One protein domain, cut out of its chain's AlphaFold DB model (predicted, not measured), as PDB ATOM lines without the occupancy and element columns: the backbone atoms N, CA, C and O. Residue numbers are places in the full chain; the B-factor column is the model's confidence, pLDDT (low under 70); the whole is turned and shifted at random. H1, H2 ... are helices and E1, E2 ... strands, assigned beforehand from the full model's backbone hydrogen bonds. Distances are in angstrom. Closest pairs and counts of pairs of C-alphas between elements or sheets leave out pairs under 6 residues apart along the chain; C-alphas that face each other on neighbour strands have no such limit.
ATOM      1  N   LYS A  77     -34.606  39.580  45.656       70.00
ATOM      2  CA  LYS A  77     -35.082  40.971  45.681       70.00
ATOM      3  C   LYS A  77     -34.007  41.970  45.229       70.00
ATOM      4  O   LYS A  77     -34.329  43.010  44.664       70.00
ATOM      5  N   ASP A  78     -32.740  41.626  45.444       78.62
ATOM      6  CA  ASP A  78     -31.595  42.470  45.099       78.62
ATOM      7  C   ASP A  78     -31.072  42.232  43.670       78.62
ATOM      8  O   ASP A  78     -30.201  42.971  43.209       78.62
ATOM      9  N   ALA A  79     -31.570  41.210  42.959       78.62
ATOM     10  CA  ALA A  79     -31.075  40.837  41.636       78.62
ATOM     11  C   ALA A  79     -32.223  40.538  40.653       78.62
ATOM     12  O   ALA A  79     -33.002  39.614  40.879       78.62
ATOM     13  N   PRO A  80     -32.299  41.245  39.510       78.25
ATOM     14  CA  PRO A  80     -33.378  41.052  38.545       78.25
ATOM     15  C   PRO A  80     -33.268  39.808  37.671       78.25
ATOM     16  O   PRO A  80     -34.145  39.573  36.842       78.25
ATOM     17  N   TYR A  81     -32.230  39.001  37.868       83.88
ATOM     18  CA  TYR A  81     -31.976  37.800  37.090       83.88
ATOM     19  C   TYR A  81     -32.003  36.561  37.992       83.88
ATOM     20  O   TYR A  81     -31.709  36.669  39.190       83.88
ATOM     21  N   PRO A  82     -32.312  35.376  37.435       82.38
ATOM     22  CA  PRO A  82     -32.211  34.127  38.169       82.38
ATOM     23  C   PRO A  82     -30.815  33.928  38.775       82.38
ATOM     24  O   PRO A  82     -29.788  34.337  38.223       82.38
ATOM     25  N   LYS A  83     -30.756  33.269  39.928       82.81
ATOM     26  CA  LYS A  83     -29.529  33.010  40.672       82.81
ATOM     27  C   LYS A  83     -28.543  32.252  39.784       82.81
ATOM     28  O   LYS A  83     -28.881  31.234  39.192       82.81
ATOM     29  N   GLY A  84     -27.316  32.764  39.694       85.88
ATOM     30  CA  GLY A  84     -26.280  32.237  38.797       85.88
ATOM     31  C   GLY A  84     -26.244  32.886  37.407       85.88
ATOM     32  O   GLY A  84     -25.285  32.668  36.675       85.88
ATOM     33  N   PHE A  85     -27.212  33.743  37.066       89.75
ATOM     34  CA  PHE A  85     -27.302  34.421  35.765       89.75
ATOM     35  C   PHE A  85     -26.988  35.921  35.827       89.75
ATOM     36  O   PHE A  85     -27.222  36.645  34.869       89.75
ATOM     37  N   ASN A  86     -26.386  36.390  36.922       89.19
ATOM     38  CA  ASN A  86     -25.967  37.788  37.090       89.19
ATOM     39  C   ASN A  86     -24.666  38.143  36.340       89.19
ATOM     40  O   ASN A  86     -24.183  39.268  36.448       89.19
ATOM     41  N   GLY A  87     -24.054  37.187  35.631       93.06
ATOM     42  CA  GLY A  87     -22.785  37.402  34.930       93.06
ATOM     43  C   GLY A  87     -22.910  38.321  33.712       93.06
ATOM     44  O   GLY A  87     -21.982  39.077  33.422       93.06
ATOM     45  N   VAL A  88     -24.060  38.296  33.036       94.88
ATOM     46  CA  VAL A  88     -24.379  39.168  31.900       94.88
ATOM     47  C   VAL A  88     -25.675  39.898  32.215       94.88
ATOM     48  O   VAL A  88     -26.704  39.268  32.437       94.88
ATOM     49  N   VAL A  89     -25.620  41.225  32.240       92.88
ATOM     50  CA  VAL A  89     -26.770  42.081  32.537       92.88
ATOM     51  C   VAL A  89     -27.134  42.943  31.331       92.88
ATOM     52  O   VAL A  89     -26.317  43.188  30.444       92.88
ATOM     53  N   ILE A  90     -28.371  43.437  31.294       91.00
ATOM     54  CA  ILE A  90     -28.802  44.406  30.279       91.00
ATOM     55  C   ILE A  90     -27.863  45.625  30.298       91.00
ATOM     56  O   ILE A  90     -27.576  46.189  31.354       91.00
ATOM     57  N   GLY A  91     -27.399  46.033  29.117       91.75
ATOM     58  CA  GLY A  91     -26.437  47.113  28.900       91.75
ATOM     59  C   GLY A  91     -24.980  46.659  28.777       91.75
ATOM     60  O   GLY A  91     -24.164  47.436  28.272       91.75
ATOM     61  N   ASP A  92     -24.651  45.427  29.181       96.06
ATOM     62  CA  ASP A  92     -23.323  44.847  28.957       96.06
ATOM     63  C   ASP A  92     -23.048  44.654  27.453       96.06
ATOM     64  O   ASP A  92     -23.981  44.431  26.673       96.06
ATOM     65  N   PRO A  93     -21.775  44.702  27.018       97.56
ATOM     66  CA  PRO A  93     -21.414  44.334  25.655       97.56
ATOM     67  C   PRO A  93     -21.658  42.839  25.420       97.56
ATOM     68  O   PRO A  93     -21.350  42.007  26.276       97.56
ATOM     69  N   ILE A  94     -22.146  42.482  24.231       97.25
ATOM     70  CA  ILE A  94     -22.465  41.088  23.887       97.25
ATOM     71  C   ILE A  94     -21.247  40.155  23.959       97.25
ATOM     72  O   ILE A  94     -21.395  38.972  24.251       97.25
ATOM     73  N   SER A  95     -20.033  40.684  23.779       97.00
ATOM     74  CA  SER A  95     -18.780  39.927  23.917       97.00
ATOM     75  C   SER A  95     -18.610  39.298  25.303       97.00
ATOM     76  O   SER A  95     -17.990  38.249  25.429       97.00
ATOM     77  N   LYS A  96     -19.210  39.894  26.342       97.75
ATOM     78  CA  LYS A  96     -19.164  39.376  27.714       97.75
ATOM     79  C   LYS A  96     -19.847  38.011  27.850       97.75
ATOM     80  O   LYS A  96     -19.507  37.248  28.750       97.75
ATOM     81  N   VAL A  97     -20.790  37.680  26.961       97.06
ATOM     82  CA  VAL A  97     -21.455  36.367  26.944       97.06
ATOM     83  C   VAL A  97     -20.439  35.250  26.710       97.06
ATOM     84  O   VAL A  97     -20.492  34.234  27.397       97.06
ATOM     85  N   ASP A  98     -19.484  35.450  25.799       96.69
ATOM     86  CA  ASP A  98     -18.449  34.452  25.505       96.69
ATOM     87  C   ASP A  98     -17.525  34.213  26.710       96.69
ATOM     88  O   ASP A  98     -17.138  33.074  26.983       96.69
ATOM     89  N   ASP A  99     -17.215  35.276  27.456       97.31
ATOM     90  CA  ASP A  99     -16.352  35.214  28.637       97.31
ATOM     91  C   ASP A  99     -17.041  34.505  29.810       97.31
ATOM     92  O   ASP A  99     -16.464  33.614  30.437       97.31
ATOM     93  N   VAL A 100     -18.292  34.881  30.095       97.00
ATOM     94  CA  VAL A 100     -19.076  34.326  31.210       97.00
ATOM     95  C   VAL A 100     -19.430  32.862  30.959       97.00
ATOM     96  O   VAL A 100     -19.362  32.045  31.876       97.00
ATOM     97  N   TYR A 101     -19.767  32.509  29.718       95.38
ATOM     98  CA  TYR A 101     -20.188  31.158  29.339       95.38
ATOM     99  C   TYR A 101     -19.096  30.382  28.606       95.38
ATOM    100  O   TYR A 101     -19.373  29.568  27.721       95.38
ATOM    101  N   LYS A 102     -17.837  30.584  29.005       94.50
ATOM    102  CA  LYS A 102     -16.697  29.892  28.409       94.50
ATOM    103  C   LYS A 102     -16.884  28.370  28.448       94.50
ATOM    104  O   LYS A 102     -17.162  27.769  29.487       94.50
ATOM    105  N   GLY A 103     -16.749  27.736  27.284       92.75
ATOM    106  CA  GLY A 103     -16.948  26.293  27.120       92.75
ATOM    107  C   GLY A 103     -18.412  25.841  27.178       92.75
ATOM    108  O   GLY A 103     -18.675  24.655  27.362       92.75
ATOM    109  N   ALA A 104     -19.388  26.749  27.112       94.44
ATOM    110  CA  ALA A 104     -20.758  26.397  26.742       94.44
ATOM    111  C   ALA A 104     -20.893  26.356  25.214       94.44
ATOM    112  O   ALA A 104     -20.077  26.927  24.487       94.44
ATOM    113  N   LYS A 105     -21.935  25.685  24.727       96.38
ATOM    114  CA  LYS A 105     -22.286  25.722  23.311       96.38
ATOM    115  C   LYS A 105     -23.066  27.016  23.060       96.38
ATOM    116  O   LYS A 105     -24.181  27.175  23.546       96.38
ATOM    117  N   ILE A 106     -22.437  27.947  22.347       97.06
ATOM    118  CA  ILE A 106     -22.981  29.277  22.064       97.06
ATOM    119  C   ILE A 106     -23.364  29.344  20.584       97.06
ATOM    120  O   ILE A 106     -22.524  29.120  19.713       97.06
ATOM    121  N   GLU A 107     -24.621  29.671  20.296       97.12
ATOM    122  CA  GLU A 107     -25.114  29.896  18.936       97.12
ATOM    123  C   GLU A 107     -25.318  31.396  18.709       97.12
ATOM    124  O   GLU A 107     -26.082  32.048  19.422       97.12
ATOM    125  N   LYS A 108     -24.639  31.953  17.703       96.69
ATOM    126  CA  LYS A 108     -24.720  33.377  17.355       96.69
ATOM    127  C   LYS A 108     -25.526  33.551  16.072       96.69
ATOM    128  O   LYS A 108     -25.160  32.993  15.039       96.69
ATOM    129  N   LYS A 109     -26.590  34.354  16.120       93.44
ATOM    130  CA  LYS A 109     -27.370  34.767  14.943       93.44
ATOM    131  C   LYS A 109     -27.421  36.287  14.836       93.44
ATOM    132  O   LYS A 109     -26.998  37.021  15.729       93.44
ATOM    133  N   LYS A 110     -27.934  36.787  13.710       92.69
ATOM    134  CA  LYS A 110     -28.116  38.227  13.509       92.69
ATOM    135  C   LYS A 110     -29.154  38.752  14.511       92.69
ATOM    136  O   LYS A 110     -30.337  38.459  14.374       92.69
ATOM    137  N   GLY A 111     -28.694  39.518  15.501       89.81
ATOM    138  CA  GLY A 111     -29.527  40.182  16.510       89.81
ATOM    139  C   GLY A 111     -29.690  39.441  17.842       89.81
ATOM    140  O   GLY A 111     -30.282  40.010  18.756       89.81
ATOM    141  N   TRP A 112     -29.171  38.213  17.981       95.00
ATOM    142  CA  TRP A 112     -29.174  37.506  19.266       95.00
ATOM    143  C   TRP A 112     -28.088  36.429  19.385       95.00
ATOM    144  O   TRP A 112     -27.588  35.896  18.392       95.00
ATOM    145  N   VAL A 113     -27.734  36.100  20.626       96.06
ATOM    146  CA  VAL A 113     -26.828  35.006  21.000       96.06
ATOM    147  C   VAL A 113     -27.547  34.090  21.979       96.06
ATOM    148  O   VAL A 113     -28.048  34.577  22.985       96.06
ATOM    149  N   SER A 114     -27.598  32.786  21.712       96.00
ATOM    150  CA  SER A 114     -28.087  31.811  22.691       96.00
ATOM    151  C   SER A 114     -26.954  31.005  23.292       96.00
ATOM    152  O   SER A 114     -25.946  30.724  22.640       96.00
ATOM    153  N   VAL A 115     -27.139  30.637  24.551       96.38
ATOM    154  CA  VAL A 115     -26.252  29.766  25.301       96.38
ATOM    155  C   VAL A 115     -27.042  28.533  25.694       96.38
ATOM    156  O   VAL A 115     -28.014  28.631  26.443       96.38
ATOM    157  N   ASP A 116     -26.604  27.384  25.193       93.56
ATOM    158  CA  ASP A 116     -27.115  26.082  25.592       93.56
ATOM    159  C   ASP A 116     -26.492  25.690  26.940       93.56
ATOM    160  O   ASP A 116     -25.265  25.658  27.120       93.56
ATOM    161  N   LEU A 117     -27.366  25.444  27.908       90.50
ATOM    162  CA  LEU A 117     -27.041  25.113  29.289       90.50
ATOM    163  C   LEU A 117     -27.458  23.693  29.650       90.50
ATOM    164  O   LEU A 117     -27.478  23.343  30.835       90.50
ATOM    165  N   LEU A 118     -27.741  22.850  28.652       82.75
ATOM    166  CA  LEU A 118     -28.001  21.441  28.874       82.75
ATOM    167  C   LEU A 118     -26.826  20.807  29.640       82.75
ATOM    168  O   LEU A 118     -25.688  20.770  29.178       82.75
ATOM    169  N   GLY A 119     -27.111  20.344  30.862       80.44
ATOM    170  CA  GLY A 119     -26.131  19.724  31.761       80.44
ATOM    171  C   GLY A 119     -25.352  20.697  32.657       80.44
ATOM    172  O   GLY A 119     -24.605  20.240  33.516       80.44
ATOM    173  N   LYS A 120     -25.529  22.017  32.502       81.69
ATOM    174  CA  LYS A 120     -24.948  23.042  33.393       81.69
ATOM    175  C   LYS A 120     -25.970  23.659  34.347       81.69
ATOM    176  O   LYS A 120     -25.588  24.143  35.408       81.69
ATOM    177  N   SER A 121     -27.246  23.650  33.971       80.50
ATOM    178  CA  SER A 121     -28.359  24.098  34.806       80.50
ATOM    179  C   SER A 121     -29.459  23.040  34.809       80.50
ATOM    180  O   SER A 121     -29.782  22.461  33.770       80.50
ATOM    181  N   GLU A 122     -30.027  22.773  35.985       76.19
ATOM    182  CA  GLU A 122     -31.193  21.888  36.121       76.19
ATOM    183  C   GLU A 122     -32.478  22.573  35.647       76.19
ATOM    184  O   GLU A 122     -33.374  21.917  35.131       76.19
ATOM    185  N   ALA A 123     -32.529  23.897  35.775       75.94
ATOM    186  CA  ALA A 123     -33.719  24.721  35.615       75.94
ATOM    187  C   ALA A 123     -33.876  25.302  34.199       75.94
ATOM    188  O   ALA A 123     -34.956  25.292  33.606       75.94
ATOM    189  N   ILE A 124     -32.787  25.842  33.655       82.31
ATOM    190  CA  ILE A 124     -32.789  26.633  32.422       82.31
ATOM    191  C   ILE A 124     -32.047  25.841  31.352       82.31
ATOM    192  O   ILE A 124     -30.875  25.516  31.531       82.31
ATOM    193  N   SER A 125     -32.724  25.525  30.251       85.31
ATOM    194  CA  SER A 125     -32.122  24.827  29.110       85.31
ATOM    195  C   SER A 125     -31.306  25.782  28.252       85.31
ATOM    196  O   SER A 125     -30.195  25.444  27.854       85.31
ATOM    197  N   VAL A 126     -31.847  26.970  27.979       88.50
ATOM    198  CA  VAL A 126     -31.250  27.946  27.066       88.50
ATOM    199  C   VAL A 126     -31.429  29.354  27.620       88.50
ATOM    200  O   VAL A 126     -32.459  29.687  28.206       88.50
ATOM    201  N   VAL A 127     -30.430  30.209  27.411       92.94
ATOM    202  CA  VAL A 127     -30.571  31.659  27.606       92.94
ATOM    203  C   VAL A 127     -30.259  32.364  26.306       92.94
ATOM    204  O   VAL A 127     -29.179  32.161  25.757       92.94
ATOM    205  N   ALA A 128     -31.178  33.199  25.825       94.25
ATOM    206  CA  ALA A 128     -30.958  34.040  24.657       94.25
ATOM    207  C   ALA A 128     -30.792  35.510  25.055       94.25
ATOM    208  O   ALA A 128     -31.609  36.088  25.769       94.25
ATOM    209  N   TYR A 129     -29.721  36.113  24.557       94.75
ATOM    210  CA  TYR A 129     -29.350  37.508  24.727       94.75
ATOM    211  C   TYR A 129     -29.582  38.234  23.409       94.75
ATOM    212  O   TYR A 129     -28.911  37.953  22.415       94.75
ATOM    213  N   TYR A 130     -30.509  39.181  23.396       93.44
ATOM    214  CA  TYR A 130     -30.709  40.082  22.266       93.44
ATOM    215  C   TYR A 130     -29.856  41.329  22.466       93.44
ATOM    216  O   TYR A 130     -29.613  41.749  23.602       93.44
ATOM    217  N   PHE A 131     -29.387  41.914  21.369       93.88
ATOM    218  CA  PHE A 131     -28.528  43.092  21.412       93.88
ATOM    219  C   PHE A 131     -28.920  44.135  20.368       93.88
ATOM    220  O   PHE A 131     -29.533  43.824  19.347       93.88
ATOM    221  N   ASP A 132     -28.583  45.390  20.655       93.38
ATOM    222  CA  ASP A 132     -28.826  46.531  19.774       93.38
ATOM    223  C   ASP A 132     -27.707  46.731  18.729       93.38
ATOM    224  O   ASP A 132     -26.734  45.976  18.653       93.38
ATOM    225  N   GLU A 133     -27.832  47.772  17.902       93.62
ATOM    226  CA  GLU A 133     -26.814  48.128  16.903       93.62
ATOM    227  C   GLU A 133     -25.456  48.466  17.538       93.62
ATOM    228  O   GLU A 133     -24.413  48.221  16.932       93.62
ATOM    229  N   ALA A 134     -25.455  48.950  18.787       94.56
ATOM    230  CA  ALA A 134     -24.255  49.224  19.572       94.56
ATOM    231  C   ALA A 134     -23.658  47.963  20.228       94.56
ATOM    232  O   ALA A 134     -22.719  48.078  21.019       94.56
ATOM    233  N   GLN A 135     -24.173  46.772  19.896       95.62
ATOM    234  CA  GLN A 135     -23.738  45.478  20.429       95.62
ATOM    235  C   GLN A 135     -23.900  45.365  21.951       95.62
ATOM    236  O   GLN A 135     -23.154  44.632  22.609       95.62
ATOM    237  N   LYS A 136     -24.871  46.079  22.530       94.75
ATOM    238  CA  LYS A 136     -25.212  45.986  23.951       94.75
ATOM    239  C   LYS A 136     -26.450  45.139  24.150       94.75
ATOM    240  O   LYS A 136     -27.416  45.252  23.398       94.75
ATOM    241  N   VAL A 137     -26.431  44.309  25.189       93.62
ATOM    242  CA  VAL A 137     -27.564  43.458  25.559       93.62
ATOM    243  C   VAL A 137     -28.767  44.338  25.895       93.62
ATOM    244  O   VAL A 137     -28.683  45.181  26.787       93.62
ATOM    245  N   ASN A 138     -29.887  44.142  25.202       91.81
ATOM    246  CA  ASN A 138     -31.125  44.891  25.431       91.81
ATOM    247  C   ASN A 138     -32.224  44.029  26.075       91.81
ATOM    248  O   ASN A 138     -32.978  44.533  26.909       91.81
ATOM    249  N   HIS A 139     -32.274  42.736  25.748       89.31
ATOM    250  CA  HIS A 139     -33.220  41.768  26.293       89.31
ATOM    251  C   HIS A 139     -32.524  40.451  26.616       89.31
ATOM    252  O   HIS A 139     -31.585  40.038  25.932       89.31
ATOM    253  N   ILE A 140     -33.019  39.786  27.656       90.25
ATOM    254  CA  ILE A 140     -32.575  38.458  28.068       90.25
ATOM    255  C   ILE A 140     -33.818  37.584  28.183       90.25
ATOM    256  O   ILE A 140     -34.805  37.974  28.807       90.25
ATOM    257  N   LEU A 141     -33.763  36.426  27.545       87.12
ATOM    258  CA  LEU A 141     -34.836  35.454  27.453       87.12
ATOM    259  C   LEU A 141     -34.346  34.150  28.080       87.12
ATOM    260  O   LEU A 141     -33.309  33.624  27.673       87.12
ATOM    261  N   TYR A 142     -35.078  33.638  29.067       84.44
ATOM    262  CA  TYR A 142     -34.763  32.371  29.725       84.44
ATOM    263  C   TYR A 142     -35.745  31.306  29.249       84.44
ATOM    264  O   TYR A 142     -36.957  31.460  29.410       84.44
ATOM    265  N   PHE A 143     -35.212  30.227  28.683       79.81
ATOM    266  CA  PHE A 143     -35.974  29.037  28.337       79.81
ATOM    267  C   PHE A 143     -35.830  28.033  29.469       79.81
ATOM    268  O   PHE A 143     -34.727  27.570  29.782       79.81
ATOM    269  N   PHE A 144     -36.945  27.722  30.115       75.19
ATOM    270  CA  PHE A 144     -36.971  26.704  31.153       75.19
ATOM    271  C   PHE A 144     -37.142  25.328  30.531       75.19
ATOM    272  O   PHE A 144     -37.767  25.177  29.482       75.19
ATOM    273  N   ARG A 145     -36.578  24.312  31.183       71.50
ATOM    274  CA  ARG A 145     -36.804  22.931  30.765       71.50
ATOM    275  C   ARG A 145     -38.278  22.574  30.956       71.50
ATOM    276  O   ARG A 145     -38.794  22.645  32.067       71.50
ATOM    277  N   ALA A 146     -38.924  22.176  29.865       56.19
ATOM    278  CA  ALA A 146     -40.193  21.469  29.890       56.19
ATOM    279  C   ALA A 146     -39.911  19.994  30.198       56.19
ATOM    280  O   ALA A 146     -39.832  19.161  29.302       56.19
ATOM    281  N   ASP A 147     -39.645  19.664  31.456       55.59
ATOM    282  CA  ASP A 147     -39.825  18.283  31.903       55.59
ATOM    283  C   ASP A 147     -41.243  18.115  32.478       55.59
ATOM    284  O   ASP A 147     -41.944  19.098  32.718       55.59
ATOM    285  N   GLU A 148     -41.693  16.877  32.719       46.50
ATOM    286  CA  GLU A 148     -42.956  16.591  33.438       46.50
ATOM    287  C   GLU A 148     -42.994  17.214  34.855       46.50
ATOM    288  O   GLU A 148     -44.016  17.175  35.539       46.50
ATOM    289  N   SER A 149     -41.877  17.794  35.313       47.28
ATOM    290  CA  SER A 149     -41.752  18.580  36.537       47.28
ATOM    291  C   SER A 149     -41.610  20.087  36.299       47.28
ATOM    292  O   SER A 149     -41.247  20.809  37.236       47.28
ATOM    293  N   SER A 150     -41.920  20.565  35.085       49.81
ATOM    294  CA  SER A 150     -41.889  21.979  34.739       49.81
ATOM    295  C   SER A 150     -42.725  22.723  35.767       49.81
ATOM    296  O   SER A 150     -43.907  22.420  35.945       49.81
ATOM    297  N   PRO A 151     -42.139  23.698  36.475       49.91
ATOM    298  CA  PRO A 151     -42.818  24.336  37.584       49.91
ATOM    299  C   PRO A 151     -44.137  24.987  37.144       49.91
ATOM    300  O   PRO A 151     -45.065  25.123  37.937       49.91
ATOM    301  N   LEU A 152     -44.229  25.346  35.865       49.72
ATOM    302  CA  LEU A 152     -45.294  26.136  35.281       49.72
ATOM    303  C   LEU A 152     -46.506  25.326  34.821       49.72
ATOM    304  O   LEU A 152     -47.475  25.974  34.447       49.72
ATOM    305  N   LYS A 153     -46.498  23.982  34.846       46.47
ATOM    306  CA  LYS A 153     -47.696  23.176  34.547       46.47
ATOM    307  C   LYS A 153     -47.847  21.967  35.491       46.47
ATOM    308  O   LYS A 153     -46.869  21.303  35.813       46.47
ATOM    309  N   ASP A 154     -49.059  21.707  35.975       52.56
ATOM    310  CA  ASP A 154     -49.456  20.451  36.611       52.56
ATOM    311  C   ASP A 154     -49.853  19.407  35.549       52.56
ATOM    312  O   ASP A 154     -49.805  19.674  34.347       52.56
ATOM    313  N   VAL A 155     -50.240  18.207  35.995       52.19
ATOM    314  CA  VAL A 155     -50.639  17.082  35.124       52.19
ATOM    315  C   VAL A 155     -51.833  17.437  34.216       52.19
ATOM    316  O   VAL A 155     -51.992  16.834  33.160       52.19
ATOM    317  N   ASP A 156     -52.619  18.454  34.581       54.47
ATOM    318  CA  ASP A 156     -53.802  18.929  33.861       54.47
ATOM    319  C   ASP A 156     -53.514  20.180  33.003       54.47
ATOM    320  O   ASP A 156     -54.432  20.790  32.449       54.47
ATOM    321  N   GLY A 157     -52.245  20.594  32.891       55.59
ATOM    322  CA  GLY A 157     -51.819  21.753  32.102       55.59
ATOM    323  C   GLY A 157     -52.033  23.112  32.778       55.59
ATOM    324  O   GLY A 157     -51.799  24.142  32.140       55.59
ATOM    325  N   ARG A 158     -52.442  23.148  34.054       56.84
ATOM    326  CA  ARG A 158     -52.623  24.385  34.840       56.84
ATOM    327  C   ARG A 158     -51.320  24.829  35.468       56.84
ATOM    328  O   ARG A 158     -50.480  23.990  35.732       56.84
ATOM    329  N   VAL A 159     -51.164  26.110  35.805       56.09
ATOM    330  CA  VAL A 159     -49.948  26.577  36.491       56.09
ATOM    331  C   VAL A 159     -49.710  25.797  37.786       56.09
ATOM    332  O   VAL A 159     -50.480  25.910  38.733       56.09
ATOM    333  N   GLY A 160     -48.647  24.987  37.807       57.22
ATOM    334  CA  GLY A 160     -48.293  24.169  38.961       57.22
ATOM    335  C   GLY A 160     -47.848  25.020  40.161       57.22
ATOM    336  O   GLY A 160     -47.484  26.188  39.996       57.22
ATOM    337  N   PRO A 161     -47.798  24.448  41.382       57.28
ATOM    338  CA  PRO A 161     -47.450  25.183  42.606       57.28
ATOM    339  C   PRO A 161     -46.109  25.923  42.522       57.28
ATOM    340  O   PRO A 161     -45.933  26.999  43.085       57.28
ATOM    341  N   SER A 162     -45.151  25.349  41.800       57.75
ATOM    342  CA  SER A 162     -43.830  25.935  41.591       57.75
ATOM    343  C   SER A 162     -43.873  27.147  40.648       57.75
ATOM    344  O   SER A 162     -43.129  28.103  40.825       57.75
ATOM    345  N   GLY A 163     -44.752  27.130  39.650       62.91
ATOM    346  CA  GLY A 163     -44.974  28.215  38.705       62.91
ATOM    347  C   GLY A 163     -45.708  29.361  39.368       62.91
ATOM    348  O   GLY A 163     -45.348  30.518  39.178       62.91
ATOM    349  N   GLU A 164     -46.665  29.040  40.235       66.25
ATOM    350  CA  GLU A 164     -47.320  30.020  41.088       66.25
ATOM    351  C   GLU A 164     -46.343  30.634  42.099       66.25
ATOM    352  O   GLU A 164     -46.406  31.840  42.327       66.25
ATOM    353  N   ALA A 165     -45.382  29.869  42.629       65.44
ATOM    354  CA  ALA A 165     -44.301  30.402  43.461       65.44
ATOM    355  C   ALA A 165     -43.394  31.368  42.677       65.44
ATOM    356  O   ALA A 165     -43.163  32.486  43.129       65.44
ATOM    357  N   VAL A 166     -42.965  31.007  41.460       67.75
ATOM    358  CA  VAL A 166     -42.176  31.902  40.589       67.75
ATOM    359  C   VAL A 166     -42.957  33.173  40.256       67.75
ATOM    360  O   VAL A 166     -42.432  34.277  40.399       67.75
ATOM    361  N   LEU A 167     -44.227  33.044  39.866       71.12
ATOM    362  CA  LEU A 167     -45.106  34.181  39.590       71.12
ATOM    363  C   LEU A 167     -45.317  35.047  40.836       71.12
ATOM    364  O   LEU A 167     -45.298  36.271  40.735       71.12
ATOM    365  N   SER A 168     -45.493  34.438  42.008       73.06
ATOM    366  CA  SER A 168     -45.663  35.145  43.280       73.06
ATOM    367  C   SER A 168     -44.397  35.899  43.668       73.06
ATOM    368  O   SER A 168     -44.468  37.079  44.003       73.06
ATOM    369  N   SER A 169     -43.232  35.267  43.546       68.81
ATOM    370  CA  SER A 169     -41.935  35.903  43.772       68.81
ATOM    371  C   SER A 169     -41.690  37.051  42.788       68.81
ATOM    372  O   SER A 169     -41.240  38.122  43.195       68.81
ATOM    373  N   LEU A 170     -42.089  36.908  41.521       68.75
ATOM    374  CA  LEU A 170     -42.063  38.003  40.547       68.75
ATOM    375  C   LEU A 170     -43.016  39.149  40.921       68.75
ATOM    376  O   LEU A 170     -42.596  40.304  40.901       68.75
ATOM    377  N   ARG A 171     -44.262  38.858  41.319       74.69
ATOM    378  CA  ARG A 171     -45.231  39.877  41.777       74.69
ATOM    379  C   ARG A 171     -44.722  40.633  43.001       74.69
ATOM    380  O   ARG A 171     -44.835  41.855  43.051       74.69
ATOM    381  N   ASN A 172     -44.155  39.908  43.965       75.19
ATOM    382  CA  ASN A 172     -43.649  40.466  45.217       75.19
ATOM    383  C   ASN A 172     -42.404  41.332  45.001       75.19
ATOM    384  O   ASN A 172     -42.279  42.394  45.612       75.19
ATOM    385  N   ASN A 173     -41.490  40.899  44.128       66.44
ATOM    386  CA  ASN A 173     -40.261  41.639  43.841       66.44
ATOM    387  C   ASN A 173     -40.490  42.817  42.877       66.44
ATOM    388  O   ASN A 173     -39.772  43.814  42.964       66.44
ATOM    389  N   TYR A 174     -41.505  42.748  42.007       67.75
ATOM    390  CA  TYR A 174     -41.804  43.765  40.988       67.75
ATOM    391  C   TYR A 174     -43.272  44.224  41.025       67.75
ATOM    392  O   TYR A 174     -44.031  43.957  40.080       67.75
ATOM    393  N   PRO A 175     -43.684  44.955  42.083       65.12
ATOM    394  CA  PRO A 175     -45.035  45.494  42.188       65.12
ATOM    395  C   PRO A 175     -45.285  46.499  41.051       65.12
ATOM    396  O   PRO A 175     -44.671  47.564  41.001       65.12
ATOM    397  N   GLY A 176     -46.163  46.139  40.108       66.19
ATOM    398  CA  GLY A 176     -46.491  46.939  38.916       66.19
ATOM    399  C   GLY A 176     -46.137  46.294  37.569       66.19
ATOM    400  O   GLY A 176     -46.382  46.901  36.529       66.19
ATOM    401  N   SER A 177     -45.575  45.084  37.568       62.75
ATOM    402  CA  SER A 177     -45.430  44.278  36.351       62.75
ATOM    403  C   SER A 177     -46.771  43.649  35.936       62.75
ATOM    404  O   SER A 177     -47.509  43.130  36.774       62.75
ATOM    405  N   GLU A 178     -47.103  43.695  34.640       56.66
ATOM    406  CA  GLU A 178     -48.226  42.930  34.085       56.66
ATOM    407  C   GLU A 178     -47.752  41.513  33.751       56.66
ATOM    408  O   GLU A 178     -46.903  41.317  32.885       56.66
ATOM    409  N   LEU A 179     -48.311  40.518  34.434       56.44
ATOM    410  CA  LEU A 179     -48.082  39.108  34.130       56.44
ATOM    411  C   LEU A 179     -49.246  38.610  33.277       56.44
ATOM    412  O   LEU A 179     -50.376  38.555  33.762       56.44
ATOM    413  N   LYS A 180     -48.972  38.255  32.021       57.28
ATOM    414  CA  LYS A 180     -49.920  37.544  31.160       57.28
ATOM    415  C   LYS A 180     -49.504  36.078  31.089       57.28
ATOM    416  O   LYS A 180     -48.339  35.786  30.844       57.28
ATOM    417  N   CYS A 181     -50.446  35.181  31.345       49.69
ATOM    418  CA  CYS A 181     -50.303  33.760  31.056       49.69
ATOM    419  C   CYS A 181     -51.322  33.464  29.958       49.69
ATOM    420  O   CYS A 181     -52.508  33.680  30.197       49.69
ATOM    421  N   ASP A 182     -50.866  33.041  28.781       52.69
ATOM    422  CA  ASP A 182     -51.748  32.503  27.746       52.69
ATOM    423  C   ASP A 182     -51.782  30.973  27.899       52.69
ATOM    424  O   ASP A 182     -50.790  30.360  28.303       52.69
ATOM    425  N   ASP A 183     -52.931  30.350  27.624       44.06
ATOM    426  CA  ASP A 183     -53.194  28.934  27.943       44.06
ATOM    427  C   ASP A 183     -52.190  27.957  27.275       44.06
ATOM    428  O   ASP A 183     -51.836  26.909  27.839       44.06
ATOM    429  N   ASP A 184     -51.619  28.357  26.136       43.19
ATOM    430  CA  ASP A 184     -50.655  27.564  25.364       43.19
ATOM    431  C   ASP A 184     -49.182  27.953  25.613       43.19
ATOM    432  O   ASP A 184     -48.285  27.152  25.360       43.19
ATOM    433  N   GLU A 185     -48.902  29.134  26.177       48.03
ATOM    434  CA  GLU A 185     -47.546  29.662  26.397       48.03
ATOM    435  C   GLU A 185     -47.538  30.513  27.678       48.03
ATOM    436  O   GLU A 185     -48.198  31.553  27.765       48.03
ATOM    437  N   VAL A 186     -46.757  30.123  28.696       44.16
ATOM    438  CA  VAL A 186     -46.605  30.961  29.900       44.16
ATOM    439  C   VAL A 186     -45.647  32.107  29.598       44.16
ATOM    440  O   VAL A 186     -44.477  32.110  29.981       44.16
ATOM    441  N   ARG A 187     -46.172  33.105  28.889       48.25
ATOM    442  CA  ARG A 187     -45.435  34.278  28.450       48.25
ATOM    443  C   ARG A 187     -45.421  35.365  29.516       48.25
ATOM    444  O   ARG A 187     -45.975  36.453  29.353       48.25
ATOM    445  N   ILE A 188     -44.705  35.111  30.602       48.88
ATOM    446  CA  ILE A 188     -44.431  36.159  31.584       48.88
ATOM    447  C   ILE A 188     -43.671  37.275  30.863       48.88
ATOM    448  O   ILE A 188     -42.634  37.008  30.273       48.88
ATOM    449  N   THR A 189     -44.204  38.498  30.867       46.84
ATOM    450  CA  THR A 189     -43.579  39.676  30.256       46.84
ATOM    451  C   THR A 189     -43.331  40.712  31.340       46.84
ATOM    452  O   THR A 189     -44.176  41.554  31.626       46.84
ATOM    453  N   CYS A 190     -42.158  40.672  31.970       43.34
ATOM    454  CA  CYS A 190     -41.832  41.660  32.996       43.34
ATOM    455  C   CYS A 190     -41.386  42.969  32.338       43.34
ATOM    456  O   CYS A 190     -40.237  43.107  31.916       43.34
ATOM    457  N   SER A 191     -42.295  43.945  32.260       43.53
ATOM    458  CA  SER A 191     -41.938  45.318  31.908       43.53
ATOM    459  C   SER A 191     -41.544  46.076  33.176       43.53
ATOM    460  O   SER A 191     -42.390  46.401  34.010       43.53
ATOM    461  N   MET A 192     -40.248  46.328  33.349       40.47
ATOM    462  CA  MET A 192     -39.724  47.097  34.479       40.47
ATOM    463  C   MET A 192     -39.503  48.555  34.076       40.47
ATOM    464  O   MET A 192     -38.862  48.851  33.065       40.47
ATOM    465  N   ARG A 193     -40.009  49.481  34.898       39.59
ATOM    466  CA  ARG A 193     -39.800  50.927  34.758       39.59
ATOM    467  C   ARG A 193     -39.035  51.413  35.986       39.59
ATOM    468  O   ARG A 193     -39.631  51.658  37.027       39.59
ATOM    469  N   THR A 194     -37.709  51.503  35.899       37.56
ATOM    470  CA  THR A 194     -36.890  51.969  37.033       37.56
ATOM    471  C   THR A 194     -36.634  53.477  36.932       37.56
ATOM    472  O   THR A 194     -36.420  54.012  35.847       37.56
ATOM    473  N   SER A 195     -36.670  54.194  38.059       36.50
ATOM    474  CA  SER A 195     -36.487  55.659  38.110       36.50
ATOM    475  C   SER A 195     -35.047  56.115  37.838       36.50
ATOM    476  O   SER A 195     -34.825  57.280  37.515       36.50
ATOM    477  N   LYS A 196     -34.070  55.203  37.944       34.62
ATOM    478  CA  LYS A 196     -32.639  55.482  37.731       34.62
ATOM    479  C   LYS A 196     -32.171  55.303  36.288       34.62
ATOM    480  O   LYS A 196     -31.141  55.862  35.927       34.62
ATOM    481  N   TYR A 197     -32.921  54.582  35.460       31.97
ATOM    482  CA  TYR A 197     -32.563  54.344  34.069       31.97
ATOM    483  C   TYR A 197     -33.823  54.417  33.200       31.97
ATOM    484  O   TYR A 197     -34.739  53.618  33.362       31.97
ATOM    485  N   LYS A 198     -33.871  55.356  32.242       28.00
ATOM    486  CA  LYS A 198     -34.935  55.456  31.219       28.00
ATOM    487  C   LYS A 198     -34.851  54.310  30.186       28.00
ATOM    488  O   LYS A 198     -35.043  54.531  28.997       28.00
ATOM    489  N   PHE A 199     -34.577  53.084  30.617       29.11
ATOM    490  CA  PHE A 199     -34.753  51.906  29.780       29.11
ATOM    491  C   PHE A 199     -36.126  51.322  30.088       29.11
ATOM    492  O   PHE A 199     -36.417  50.893  31.203       29.11
ATOM    493  N   LYS A 200     -37.000  51.362  29.084       29.89
ATOM    494  CA  LYS A 200     -38.204  50.541  29.046       29.89
ATOM    495  C   LYS A 200     -37.698  49.110  28.856       29.89
ATOM    496  O   LYS A 200     -37.242  48.778  27.767       29.89
ATOM    497  N   VAL A 201     -37.685  48.296  29.911       33.03
ATOM    498  CA  VAL A 201     -37.443  46.855  29.753       33.03
ATOM    499  C   VAL A 201     -38.680  46.320  29.041       33.03
ATOM    500  O   VAL A 201     -39.737  46.209  29.652       33.03
ATOM    501  N   THR A 202     -38.607  46.158  27.719       32.50
ATOM    502  CA  THR A 202     -39.815  45.954  26.899       32.50
ATOM    503  C   THR A 202     -40.366  44.532  26.986       32.50
ATOM    504  O   THR A 202     -41.570  44.361  26.852       32.50
ATOM    505  N   SER A 203     -39.550  43.534  27.314       35.97
ATOM    506  CA  SER A 203     -40.027  42.258  27.842       35.97
ATOM    507  C   SER A 203     -38.855  41.472  28.420       35.97
ATOM    508  O   SER A 203     -37.776  41.419  27.828       35.97
ATOM    509  N   LEU A 204     -39.049  40.881  29.594       42.34
ATOM    510  CA  LEU A 204     -38.401  39.619  29.920       42.34
ATOM    511  C   LEU A 204     -39.450  38.580  29.573       42.34
ATOM    512  O   LEU A 204     -40.447  38.515  30.280       42.34
ATOM    513  N   THR A 205     -39.298  37.916  28.435       45.16
ATOM    514  CA  THR A 205     -40.221  36.870  28.006       45.16
ATOM    515  C   THR A 205     -39.699  35.534  28.542       45.16
ATOM    516  O   THR A 205     -38.492  35.318  28.644       45.16
ATOM    517  N   TYR A 206     -40.587  34.645  28.955       45.50
ATOM    518  CA  TYR A 206     -40.224  33.274  29.287       45.50
ATOM    519  C   TYR A 206     -40.927  32.389  28.273       45.50
ATOM    520  O   TYR A 206     -42.124  32.553  28.053       45.50
ATOM    521  N   HIS A 207     -40.163  31.535  27.600       38.28
ATOM    522  CA  HIS A 207     -40.691  30.625  26.593       38.28
ATOM    523  C   HIS A 207     -40.462  29.202  27.092       38.28
ATOM    524  O   HIS A 207     -39.368  28.865  27.556       38.28
ATOM    525  N   VAL A 208     -41.509  28.391  27.038       35.84
ATOM    526  CA  VAL A 208     -41.459  26.966  27.359       35.84
ATOM    527  C   VAL A 208     -41.667  26.253  26.030       35.84
ATOM    528  O   VAL A 208     -42.751  26.350  25.464       35.84
TER     529      VAL A 208
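AT A GLANCE: This is residues 77 to 208 of the 210 residues of an uncharacterized protein of Pseudomonas saponiphila (UniProt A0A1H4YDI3). With little regular structure, the domain is a twisted four-stranded wall, E1 E2 E3 E4, with short H1 beside its strands; beyond E4 extend residues 186 to 208, and H2 is off the sheet. The 132 printed residues, 45 in named elements, are mixed in class and run H1 E1 E2 E3 E4 H2; the strands form a meander, each the antiparallel neighbour of the one before. The whole is compact, radius of gyration of the C-alphas 15.1 A, spanning 43 by 37 by 26 A.

IN THESE COORDINATES: E1 is residues 105 to 109, E2 112 to 116, E3 124 to 131 (20.3 A) and E4 137 to 144 (20.0 A). H1, residues 95 to 100, begins at C-alpha (-18.780, 39.927, 23.917); H2, residues 161 to 173, 18.0 A long, ends at (-40.261, 41.639, 43.841).

HOW THE PARTS SIT: Within hydrogen-bond range are N 107 and O 114 in hairpin E1 and E2, 2.9 A; N 113 and O 129 in hairpin E2 and E3, 2.8 A; N 128 and O 141 in hairpin E3 and E4, 2.9 A. Residues 206 to 207 pair parallel with 142 to 143 of E4. H1 is on the sheet, height 5.4 A, over none of its strands. Every O i to N i+4 pair is within range in H2, 1 of 2 in H1.

THE WHOLE: The printed part has no cut; E4 to H2 is a long link. Residues 146 to 166, 169 to 170 and 173 to 208 are under 70 in pLDDT.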